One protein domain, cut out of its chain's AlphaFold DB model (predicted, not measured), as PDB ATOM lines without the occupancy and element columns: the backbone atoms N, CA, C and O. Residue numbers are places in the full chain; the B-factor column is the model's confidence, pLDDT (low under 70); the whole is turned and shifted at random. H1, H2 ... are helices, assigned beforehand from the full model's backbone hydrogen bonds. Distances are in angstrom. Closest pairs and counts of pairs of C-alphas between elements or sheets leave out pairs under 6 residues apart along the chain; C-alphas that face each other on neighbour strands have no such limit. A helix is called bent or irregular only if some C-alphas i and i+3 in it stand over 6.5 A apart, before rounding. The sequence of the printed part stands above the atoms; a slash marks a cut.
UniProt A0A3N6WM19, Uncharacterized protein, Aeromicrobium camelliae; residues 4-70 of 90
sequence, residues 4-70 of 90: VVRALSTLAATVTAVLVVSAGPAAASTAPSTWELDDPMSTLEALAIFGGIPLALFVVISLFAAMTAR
ATOM      1  N   VAL A   4      -3.223  41.045  30.283       70.62
ATOM      2  CA  VAL A   4      -4.142  40.017  29.788       70.62
ATOM      3  C   VAL A   4      -5.301  39.772  30.760       70.62
ATOM      4  O   VAL A   4      -6.445  39.683  30.333       70.62
ATOM      5  N   VAL A   5      -5.032  39.743  32.069       73.94
ATOM      6  CA  VAL A   5      -6.059  39.531  33.102       73.94
ATOM      7  C   VAL A   5      -7.017  40.719  33.148       73.94
ATOM      8  O   VAL A   5      -8.226  40.525  33.166       73.94
ATOM      9  N   ARG A   6      -6.497  41.955  33.078       76.25
ATOM     10  CA  ARG A   6      -7.342  43.163  33.036       76.25
ATOM     11  C   ARG A   6      -8.210  43.199  31.784       76.25
ATOM     12  O   ARG A   6      -9.398  43.467  31.908       76.25
ATOM     13  N   ALA A   7      -7.636  42.891  30.618       74.81
ATOM     14  CA  ALA A   7      -8.360  42.885  29.349       74.81
ATOM     15  C   ALA A   7      -9.499  41.854  29.344       74.81
ATOM     16  O   ALA A   7     -10.621  42.180  28.951       74.81
ATOM     17  N   LEU A   8      -9.232  40.646  29.853       80.31
ATOM     18  CA  LEU A   8     -10.221  39.576  29.939       80.31
ATOM     19  C   LEU A   8     -11.357  39.931  30.911       80.31
ATOM     20  O   LEU A   8     -12.523  39.707  30.596       80.31
ATOM     21  N   SER A   9     -11.041  40.559  32.049       80.12
ATOM     22  CA  SER A   9     -12.050  41.028  33.007       80.12
ATOM     23  C   SER A   9     -12.937  42.135  32.436       80.12
ATOM     24  O   SER A   9     -14.153  42.085  32.614       80.12
ATOM     25  N   THR A  10     -12.372  43.111  31.718       84.75
ATOM     26  CA  THR A  10     -13.182  44.148  31.057       84.75
ATOM     27  C   THR A  10     -14.062  43.579  29.956       84.75
ATOM     28  O   THR A  10     -15.203  44.008  29.837       84.75
ATOM     29  N   LEU A  11     -13.570  42.600  29.190       83.00
ATOM     30  CA  LEU A  11     -14.355  41.940  28.146       83.00
ATOM     31  C   LEU A  11     -15.515  41.130  28.741       83.00
ATOM     32  O   LEU A  11     -16.643  41.223  28.270       83.00
ATOM     33  N   ALA A  12     -15.264  40.369  29.806       80.88
ATOM     34  CA  ALA A  12     -16.312  39.614  30.486       80.88
ATOM     35  C   ALA A  12     -17.393  40.542  31.072       80.88
ATOM     36  O   ALA A  12     -18.588  40.261  30.955       80.88
ATOM     37  N   ALA A  13     -16.988  41.680  31.645       80.56
ATOM     38  CA  ALA A  13     -17.909  42.673  32.187       80.56
ATOM     39  C   ALA A  13     -18.762  43.343  31.097       80.56
ATOM     40  O   ALA A  13     -19.971  43.480  31.271       80.56
ATOM     41  N   THR A  14     -18.168  43.718  29.958       82.00
ATOM     42  CA  THR A  14     -18.916  44.333  28.850       82.00
ATOM     43  C   THR A  14     -19.869  43.350  28.187       82.00
ATOM     44  O   THR A  14     -21.012  43.714  27.931       82.00
ATOM     45  N   VAL A  15     -19.457  42.098  27.974       83.00
ATOM     46  CA  VAL A  15     -20.341  41.053  27.431       83.00
ATOM     47  C   VAL A  15     -21.530  40.816  28.362       83.00
ATOM     48  O   VAL A  15     -22.669  40.802  27.907       83.00
ATOM     49  N   THR A  16     -21.291  40.721  29.673       79.62
ATOM     50  CA  THR A  16     -22.364  40.545  30.663       79.62
ATOM     51  C   THR A  16     -23.332  41.732  30.654       79.62
ATOM     52  O   THR A  16     -24.544  41.537  30.613       79.62
ATOM     53  N   ALA A  17     -22.817  42.964  30.620       77.12
ATOM     54  CA  ALA A  17     -23.645  44.168  30.567       77.12
ATOM     55  C   ALA A  17     -24.499  44.241  29.289       77.12
ATOM     56  O   ALA A  17     -25.679  44.586  29.353       77.12
ATOM     57  N   VAL A  18     -23.932  43.869  28.137       79.06
ATOM     58  CA  VAL A  18     -24.648  43.844  26.852       79.06
ATOM     59  C   VAL A  18     -25.745  42.777  26.851       79.06
ATOM     60  O   VAL A  18     -26.854  43.049  26.393       79.06
ATOM     61  N   LEU A  19     -25.478  41.588  27.394       73.31
ATOM     62  CA  LEU A  19     -26.471  40.513  27.487       73.31
ATOM     63  C   LEU A  19     -27.638  40.883  28.414       73.31
ATOM     64  O   LEU A  19     -28.791  40.657  28.062       73.31
ATOM     65  N   VAL A  20     -27.358  41.521  29.555       71.19
ATOM     66  CA  VAL A  20     -28.396  41.972  30.498       71.19
ATOM     67  C   VAL A  20     -29.276  43.067  29.887       71.19
ATOM     68  O   VAL A  20     -30.496  43.018  30.016       71.19
ATOM     69  N   VAL A  21     -28.682  44.033  29.179       69.44
ATOM     70  CA  VAL A  21     -29.434  45.127  28.536       69.44
ATOM     71  C   VAL A  21     -30.253  44.641  27.335       69.44
ATOM     72  O   VAL A  21     -31.357  45.132  27.109       69.44
ATOM     73  N   SER A  22     -29.745  43.676  26.564       62.72
ATOM     74  CA  SER A  22     -30.415  43.203  25.341       62.72
ATOM     75  C   SER A  22     -31.524  42.173  25.581       62.72
ATOM     76  O   SER A  22     -32.392  42.017  24.724       62.72
ATOM     77  N   ALA A  23     -31.554  41.508  26.740       60.47
ATOM     78  CA  ALA A  23     -32.559  40.486  27.047       60.47
ATOM     79  C   ALA A  23     -33.953  41.044  27.420       60.47
ATOM     80  O   ALA A  23     -34.932  40.305  27.374       60.47
ATOM     81  N   GLY A  24     -34.067  42.332  27.771       58.94
ATOM     82  CA  GLY A  24     -35.285  42.913  28.357       58.94
ATOM     83  C   GLY A  24     -36.534  42.970  27.451       58.94
ATOM     84  O   GLY A  24     -37.604  42.603  27.927       58.94
ATOM     85  N   PRO A  25     -36.468  43.418  26.176       54.97
ATOM     86  CA  PRO A  25     -37.694  43.615  25.378       54.97
ATOM     87  C   PRO A  25     -38.017  42.523  24.343       54.97
ATOM     88  O   PRO A  25     -39.144  42.467  23.859       54.97
ATOM     89  N   ALA A  26     -37.066  41.667  23.954       52.25
ATOM     90  CA  ALA A  26     -37.268  40.747  22.824       52.25
ATOM     91  C   ALA A  26     -38.147  39.523  23.155       52.25
ATOM     92  O   ALA A  26     -38.738  38.933  22.252       52.25
ATOM     93  N   ALA A  27     -38.268  39.151  24.433       53.28
ATOM     94  CA  ALA A  27     -39.037  37.980  24.863       53.28
ATOM     95  C   ALA A  27     -40.544  38.252  25.060       53.28
ATOM     96  O   ALA A  27     -41.327  37.311  25.131       53.28
ATOM     97  N   ALA A  28     -40.967  39.519  25.138       54.56
ATOM     98  CA  ALA A  28     -42.331  39.879  25.542       54.56
ATOM     99  C   ALA A  28     -43.354  39.937  24.388       54.56
ATOM    100  O   ALA A  28     -44.550  40.022  24.643       54.56
ATOM    101  N   SER A  29     -42.918  39.910  23.121       54.81
ATOM    102  CA  SER A  29     -43.787  40.240  21.974       54.81
ATOM    103  C   SER A  29     -44.129  39.064  21.043       54.81
ATOM    104  O   SER A  29     -44.730  39.290  19.993       54.81
ATOM    105  N   THR A  30     -43.745  37.827  21.370       58.97
ATOM    106  CA  THR A  30     -43.856  36.671  20.450       58.97
ATOM    107  C   THR A  30     -44.775  35.545  20.925       58.97
ATOM    108  O   THR A  30     -44.858  34.518  20.251       58.97
ATOM    109  N   ALA A  31     -45.496  35.711  22.038       67.00
ATOM    110  CA  ALA A  31     -46.481  34.718  22.461       67.00
ATOM    111  C   ALA A  31     -47.654  34.658  21.453       67.00
ATOM    112  O   ALA A  31     -48.233  35.701  21.132       67.00
ATOM    113  N   PRO A  32     -48.019  33.470  20.929       72.00
ATOM    114  CA  PRO A  32     -49.227  33.288  20.132       72.00
ATOM    115  C   PRO A  32     -50.467  33.771  20.891       72.00
ATOM    116  O   PRO A  32     -50.610  33.505  22.080       72.00
ATOM    117  N   SER A  33     -51.414  34.396  20.191       71.06
ATOM    118  CA  SER A  33     -52.659  34.931  20.776       71.06
ATOM    119  C   SER A  33     -53.579  33.875  21.409       71.06
ATOM    120  O   SER A  33     -54.625  34.216  21.947       71.06
ATOM    121  N   THR A  34     -53.236  32.593  21.280       78.06
ATOM    122  CA  THR A  34     -53.936  31.450  21.877       78.06
ATOM    123  C   THR A  34     -53.374  31.044  23.238       78.06
ATOM    124  O   THR A  34     -53.874  30.092  23.827       78.06
ATOM    125  N   TRP A  35     -52.290  31.668  23.698       79.44
ATOM    126  CA  TRP A  35     -51.726  31.396  25.015       79.44
ATOM    127  C   TRP A  35     -52.349  32.339  26.036       79.44
ATOM    128  O   TRP A  35     -52.414  33.547  25.816       79.44
ATOM    129  N   GLU A  36     -52.802  31.769  27.148       73.56
ATOM    130  CA  GLU A  36     -53.141  32.532  28.345       73.56
ATOM    131  C   GLU A  36     -51.857  33.238  28.799       73.56
ATOM    132  O   GLU A  36     -50.850  32.584  29.082       73.56
ATOM    133  N   LEU A  37     -51.858  34.572  28.789       70.38
ATOM    134  CA  LEU A  37     -50.792  35.318  29.442       70.38
ATOM    135  C   LEU A  37     -51.055  35.247  30.943       70.38
ATOM    136  O   LEU A  37     -52.098  35.708  31.404       70.38
ATOM    137  N   ASP A  38     -50.102  34.680  31.680       71.19
ATOM    138  CA  ASP A  38     -50.075  34.790  33.135       71.19
ATOM    139  C   ASP A  38     -50.052  36.265  33.561       71.19
ATOM    140  O   ASP A  38     -49.615  37.149  32.808       71.19
ATOM    141  N   ASP A  39     -50.508  36.524  34.788       80.88
ATOM    142  CA  ASP A  39     -50.507  37.869  35.353       80.88
ATOM    143  C   ASP A  39     -49.099  38.493  35.273       80.88
ATOM    144  O   ASP A  39     -48.097  37.841  35.595       80.88
ATOM    145  N   PRO A  40     -48.989  39.764  34.844       76.12
ATOM    146  CA  PRO A  40     -47.697  40.408  34.684       76.12
ATOM    147  C   PRO A  40     -46.964  40.475  36.028       76.12
ATOM    148  O   PRO A  40     -47.469  41.034  37.004       76.12
ATOM    149  N   MET A  41     -45.742  39.932  36.062       80.69
ATOM    150  CA  MET A  41     -44.877  39.974  37.242       80.69
ATOM    151  C   MET A  41     -44.646  41.420  37.699       80.69
ATOM    152  O   MET A  41     -44.386  42.318  36.893       80.69
ATOM    153  N   SER A  42     -44.689  41.640  39.015       89.62
ATOM    154  CA  SER A  42     -44.384  42.945  39.600       89.62
ATOM    155  C   SER A  42     -42.956  43.375  39.258       89.62
ATOM    156  O   SER A  42     -42.015  42.590  39.367       89.62
ATOM    157  N   THR A  43     -42.752  44.654  38.929       87.56
ATOM    158  CA  THR A  43     -41.418  45.206  38.638       87.56
ATOM    159  C   THR A  43     -40.425  44.965  39.778       87.56
ATOM    160  O   THR A  43     -39.247  44.712  39.529       87.56
ATOM    161  N   LEU A  44     -40.889  45.023  41.032       91.06
ATOM    162  CA  LEU A  44     -40.048  44.756  42.201       91.06
ATOM    163  C   LEU A  44     -39.598  43.292  42.241       91.06
ATOM    164  O   LEU A  44     -38.446  43.006  42.558       91.06
ATOM    165  N   GLU A  45     -40.505  42.380  41.902       87.38
ATOM    166  CA  GLU A  45     -40.246  40.944  41.868       87.38
ATOM    167  C   GLU A  45     -39.288  40.587  40.729       87.38
ATOM    168  O   GLU A  45     -38.285  39.914  40.955       87.38
ATOM    169  N   ALA A  46     -39.513  41.146  39.539       87.88
ATOM    170  CA  ALA A  46     -38.599  41.002  38.415       87.88
ATOM    171  C   ALA A  46     -37.193  41.511  38.773       87.88
ATOM    172  O   ALA A  46     -36.200  40.828  38.525       87.88
ATOM    173  N   LEU A  47     -37.080  42.675  39.421       87.88
ATOM    174  CA  LEU A  47     -35.783  43.219  39.831       87.88
ATOM    175  C   LEU A  47     -35.098  42.350  40.899       87.88
ATOM    176  O   LEU A  47     -33.884  42.150  40.848       87.88
ATOM    177  N   ALA A  48     -35.865  41.800  41.843       88.31
ATOM    178  CA  ALA A  48     -35.350  40.887  42.858       88.31
ATOM    179  C   ALA A  48     -34.845  39.571  42.246       88.31
ATOM    180  O   ALA A  48     -33.792  39.078  42.643       88.31
ATOM    181  N   ILE A  49     -35.542  39.026  41.249       88.50
ATOM    182  CA  ILE A  49     -35.146  37.784  40.577       88.50
ATOM    183  C   ILE A  49     -33.945  38.034  39.663       88.50
ATOM    184  O   ILE A  49     -32.896  37.414  39.834       88.50
ATOM    185  N   PHE A  50     -34.058  38.972  38.723       85.12
ATOM    186  CA  PHE A  50     -33.033  39.194  37.703       85.12
ATOM    187  C   PHE A  50     -31.802  39.941  38.222       85.12
ATOM    188  O   PHE A  50     -30.709  39.733  37.708       85.12
ATOM    189  N   GLY A  51     -31.943  40.796  39.237       86.75
ATOM    190  CA  GLY A  51     -30.814  41.474  39.877       86.75
ATOM    191  C   GLY A  51     -30.307  40.737  41.115       86.75
ATOM    192  O   GLY A  51     -29.102  40.557  41.290       86.75
ATOM    193  N   GLY A  52     -31.223  40.289  41.974       90.31
ATOM    194  CA  GLY A  52     -30.883  39.695  43.265       90.31
ATOM    195  C   GLY A  52     -30.268  38.303  43.158       90.31
ATOM    196  O   GLY A  52     -29.278  38.049  43.841       90.31
ATOM    197  N   ILE A  53     -30.775  37.422  42.285       91.00
ATOM    198  CA  ILE A  53     -30.221  36.062  42.147       91.00
ATOM    199  C   ILE A  53     -28.777  36.095  41.618       91.00
ATOM    200  O   ILE A  53     -27.915  35.495  42.266       91.00
ATOM    201  N   PRO A  54     -28.446  36.808  40.519       91.31
ATOM    202  CA  PRO A  54     -27.060  36.888  40.060       91.31
ATOM    203  C   PRO A  54     -26.130  37.537  41.088       91.31
ATOM    204  O   PRO A  54     -25.000  37.083  41.256       91.31
ATOM    205  N   LEU A  55     -26.601  38.558  41.813       92.44
ATOM    206  CA  LEU A  55     -25.821  39.203  42.869       92.44
ATOM    207  C   LEU A  55     -25.552  38.249  44.041       92.44
ATOM    208  O   LEU A  55     -24.418  38.150  44.506       92.44
ATOM    209  N   ALA A  56     -26.568  37.517  44.497       91.25
ATOM    210  CA  ALA A  56     -26.421  36.516  45.547       91.25
ATOM    211  C   ALA A  56     -25.440  35.414  45.124       91.25
ATOM    212  O   ALA A  56     -24.538  35.060  45.884       91.25
ATOM    213  N   LEU A  57     -25.559  34.926  43.886       95.12
ATOM    214  CA  LEU A  57     -24.646  33.936  43.327       95.12
ATOM    215  C   LEU A  57     -23.205  34.465  43.273       95.12
ATOM    216  O   LEU A  57     -22.281  33.767  43.690       95.12
ATOM    217  N   PHE A  58     -23.009  35.708  42.826       93.12
ATOM    218  CA  PHE A  58     -21.701  36.361  42.811       93.12
ATOM    219  C   PHE A  58     -21.069  36.407  44.207       93.12
ATOM    220  O   PHE A  58     -19.888  36.086  44.358       93.12
ATOM    221  N   VAL A  59     -21.847  36.757  45.235       95.50
ATOM    222  CA  VAL A  59     -21.372  36.789  46.623       95.50
ATOM    223  C   VAL A  59     -20.955  35.396  47.089       95.50
ATOM    224  O   VAL A  59     -19.853  35.245  47.610       95.50
ATOM    225  N   VAL A  60     -21.784  34.373  46.863       96.50
ATOM    226  CA  VAL A  60     -21.491  32.988  47.273       96.50
ATOM    227  C   VAL A  60     -20.220  32.466  46.603       96.50
ATOM    228  O   VAL A  60     -19.339  31.940  47.285       96.50
ATOM    229  N   ILE A  61     -20.087  32.653  45.287       94.38
ATOM    230  CA  ILE A  61     -18.899  32.234  44.530       94.38
ATOM    231  C   ILE A  61     -17.656  32.977  45.028       94.38
ATOM    232  O   ILE A  61     -16.616  32.357  45.237       94.38
ATOM    233  N   SER A  62     -17.761  34.289  45.258       91.00
ATOM    234  CA  SER A  62     -16.646  35.101  45.758       91.00
ATOM    235  C   SER A  62     -16.189  34.644  47.141       91.00
ATOM    236  O   SER A  62     -14.989  34.551  47.394       91.00
ATOM    237  N   LEU A  63     -17.135  34.318  48.025       94.38
ATOM    238  CA  LEU A  63     -16.836  33.807  49.358       94.38
ATOM    239  C   LEU A  63     -16.131  32.452  49.279       94.38
ATOM    240  O   LEU A  63     -15.120  32.241  49.945       94.38
ATOM    241  N   PHE A  64     -16.634  31.554  48.429       91.94
ATOM    242  CA  PHE A  64     -16.021  30.251  48.208       91.94
ATOM    243  C   PHE A  64     -14.593  30.390  47.676       91.94
ATOM    244  O   PHE A  64     -13.668  29.838  48.265       91.94
ATOM    245  N   ALA A  65     -14.399  31.207  46.639       89.06
ATOM    246  CA  ALA A  65     -13.088  31.483  46.064       89.06
ATOM    247  C   ALA A  65     -12.115  32.065  47.101       89.06
ATOM    248  O   ALA A  65     -10.969  31.626  47.177       89.06
ATOM    249  N   ALA A  66     -12.569  33.010  47.932       88.94
ATOM    250  CA  ALA A  66     -11.754  33.603  48.988       88.94
ATOM    251  C   ALA A  66     -11.330  32.572  50.047       88.94
ATOM    252  O   ALA A  66     -10.186  32.596  50.502       88.94
ATOM    253  N   MET A  67     -12.220  31.645  50.409       88.19
ATOM    254  CA  MET A  67     -11.907  30.569  51.353       88.19
ATOM    255  C   MET A  67     -10.937  29.539  50.761       88.19
ATOM    256  O   MET A  67     -10.012  29.108  51.448       88.19
ATOM    257  N   THR A  68     -11.098  29.159  49.491       84.50
ATOM    258  CA  THR A  68     -10.254  28.136  48.853       84.50
ATOM    259  C   THR A  68      -8.911  28.664  48.359       84.50
ATOM    260  O   THR A  68      -7.957  27.895  48.277       84.50
ATOM    261  N   ALA A  69      -8.791  29.964  48.066       77.94
ATOM    262  CA  ALA A  69      -7.555  30.561  47.551       77.94
ATOM    263  C   ALA A  69      -6.345  30.346  48.476       77.94
ATOM    264  O   ALA A  69      -5.213  30.278  48.007       77.94
ATOM    265  N   ARG A  70      -6.574  30.209  49.788       70.44
ATOM    266  CA  ARG A  70      -5.503  29.999  50.768       70.44
ATOM    267  C   ARG A  70      -4.939  28.577  50.787       70.44
ATOM    268  O   ARG A  70      -3.875  28.376  51.355       70.44
TER     269      ARG A  70
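What this domain is: This is residues 4 to 70 of the 90 residues of an uncharacterized protein of Aeromicrobium camelliae (UniProt A0A3N6WM19). Two long helices run back past each other as the arms of an open U, with a gap between them, and a long loop of residues 27 to 42 makes the turn at one end. The first helix, H1, leads into the loop and H2 returns from it, so that the arms lie side by side without contact. The printed part has 67 residues with two named helices, H1 then H2, and no named strand; the class is all helix. It is extended, with a radius of gyration of the C-alphas of 17.3 A, and the C-alphas span 56 by 25 by 18 A, a rod in outline.

How they stand to each other: H1, residues 4 to 26, has an N-to-C direction with components -0.98, 0.05 and -0.19 along x, y and z. H2, residues 43 to 70, has components 0.88, -0.37 and 0.29. H1 and H2 are apart, with no C-alpha of the one within 8 A of the other. Residues 4 to 19, 21 to 49 and 52 to 70 stand free. Of the backbone O i to N i+4 pairs, 16 of 19 in H1 and 22 of 24 in H2 are within hydrogen-bond range.

Where its parts are: H1 begins at C-alpha 4, (-4.142, 40.017, 29.788), and is 33.9 A long to C-alpha 26. It is irregular: C-alphas 22 and 25 are 7.3 A apart. H2 begins at C-alpha 43, (-41.418, 45.206, 38.638), and ends 40.8 A away at C-alpha 70, (-5.503, 29.999, 50.768). It is neither bent nor irregular, but only just: C-alphas 67 and 70 are 6.5 A apart.

The domain as a whole: The two C-alphas farthest apart, those of Thr 34 and Arg 70, are 56.4 A apart. The link from H1 to H2 is long, with 16 residues, and the printed part has no cut. The mean pLDDT of the printed part is 79.4, and residues 21 to 31 are under 70.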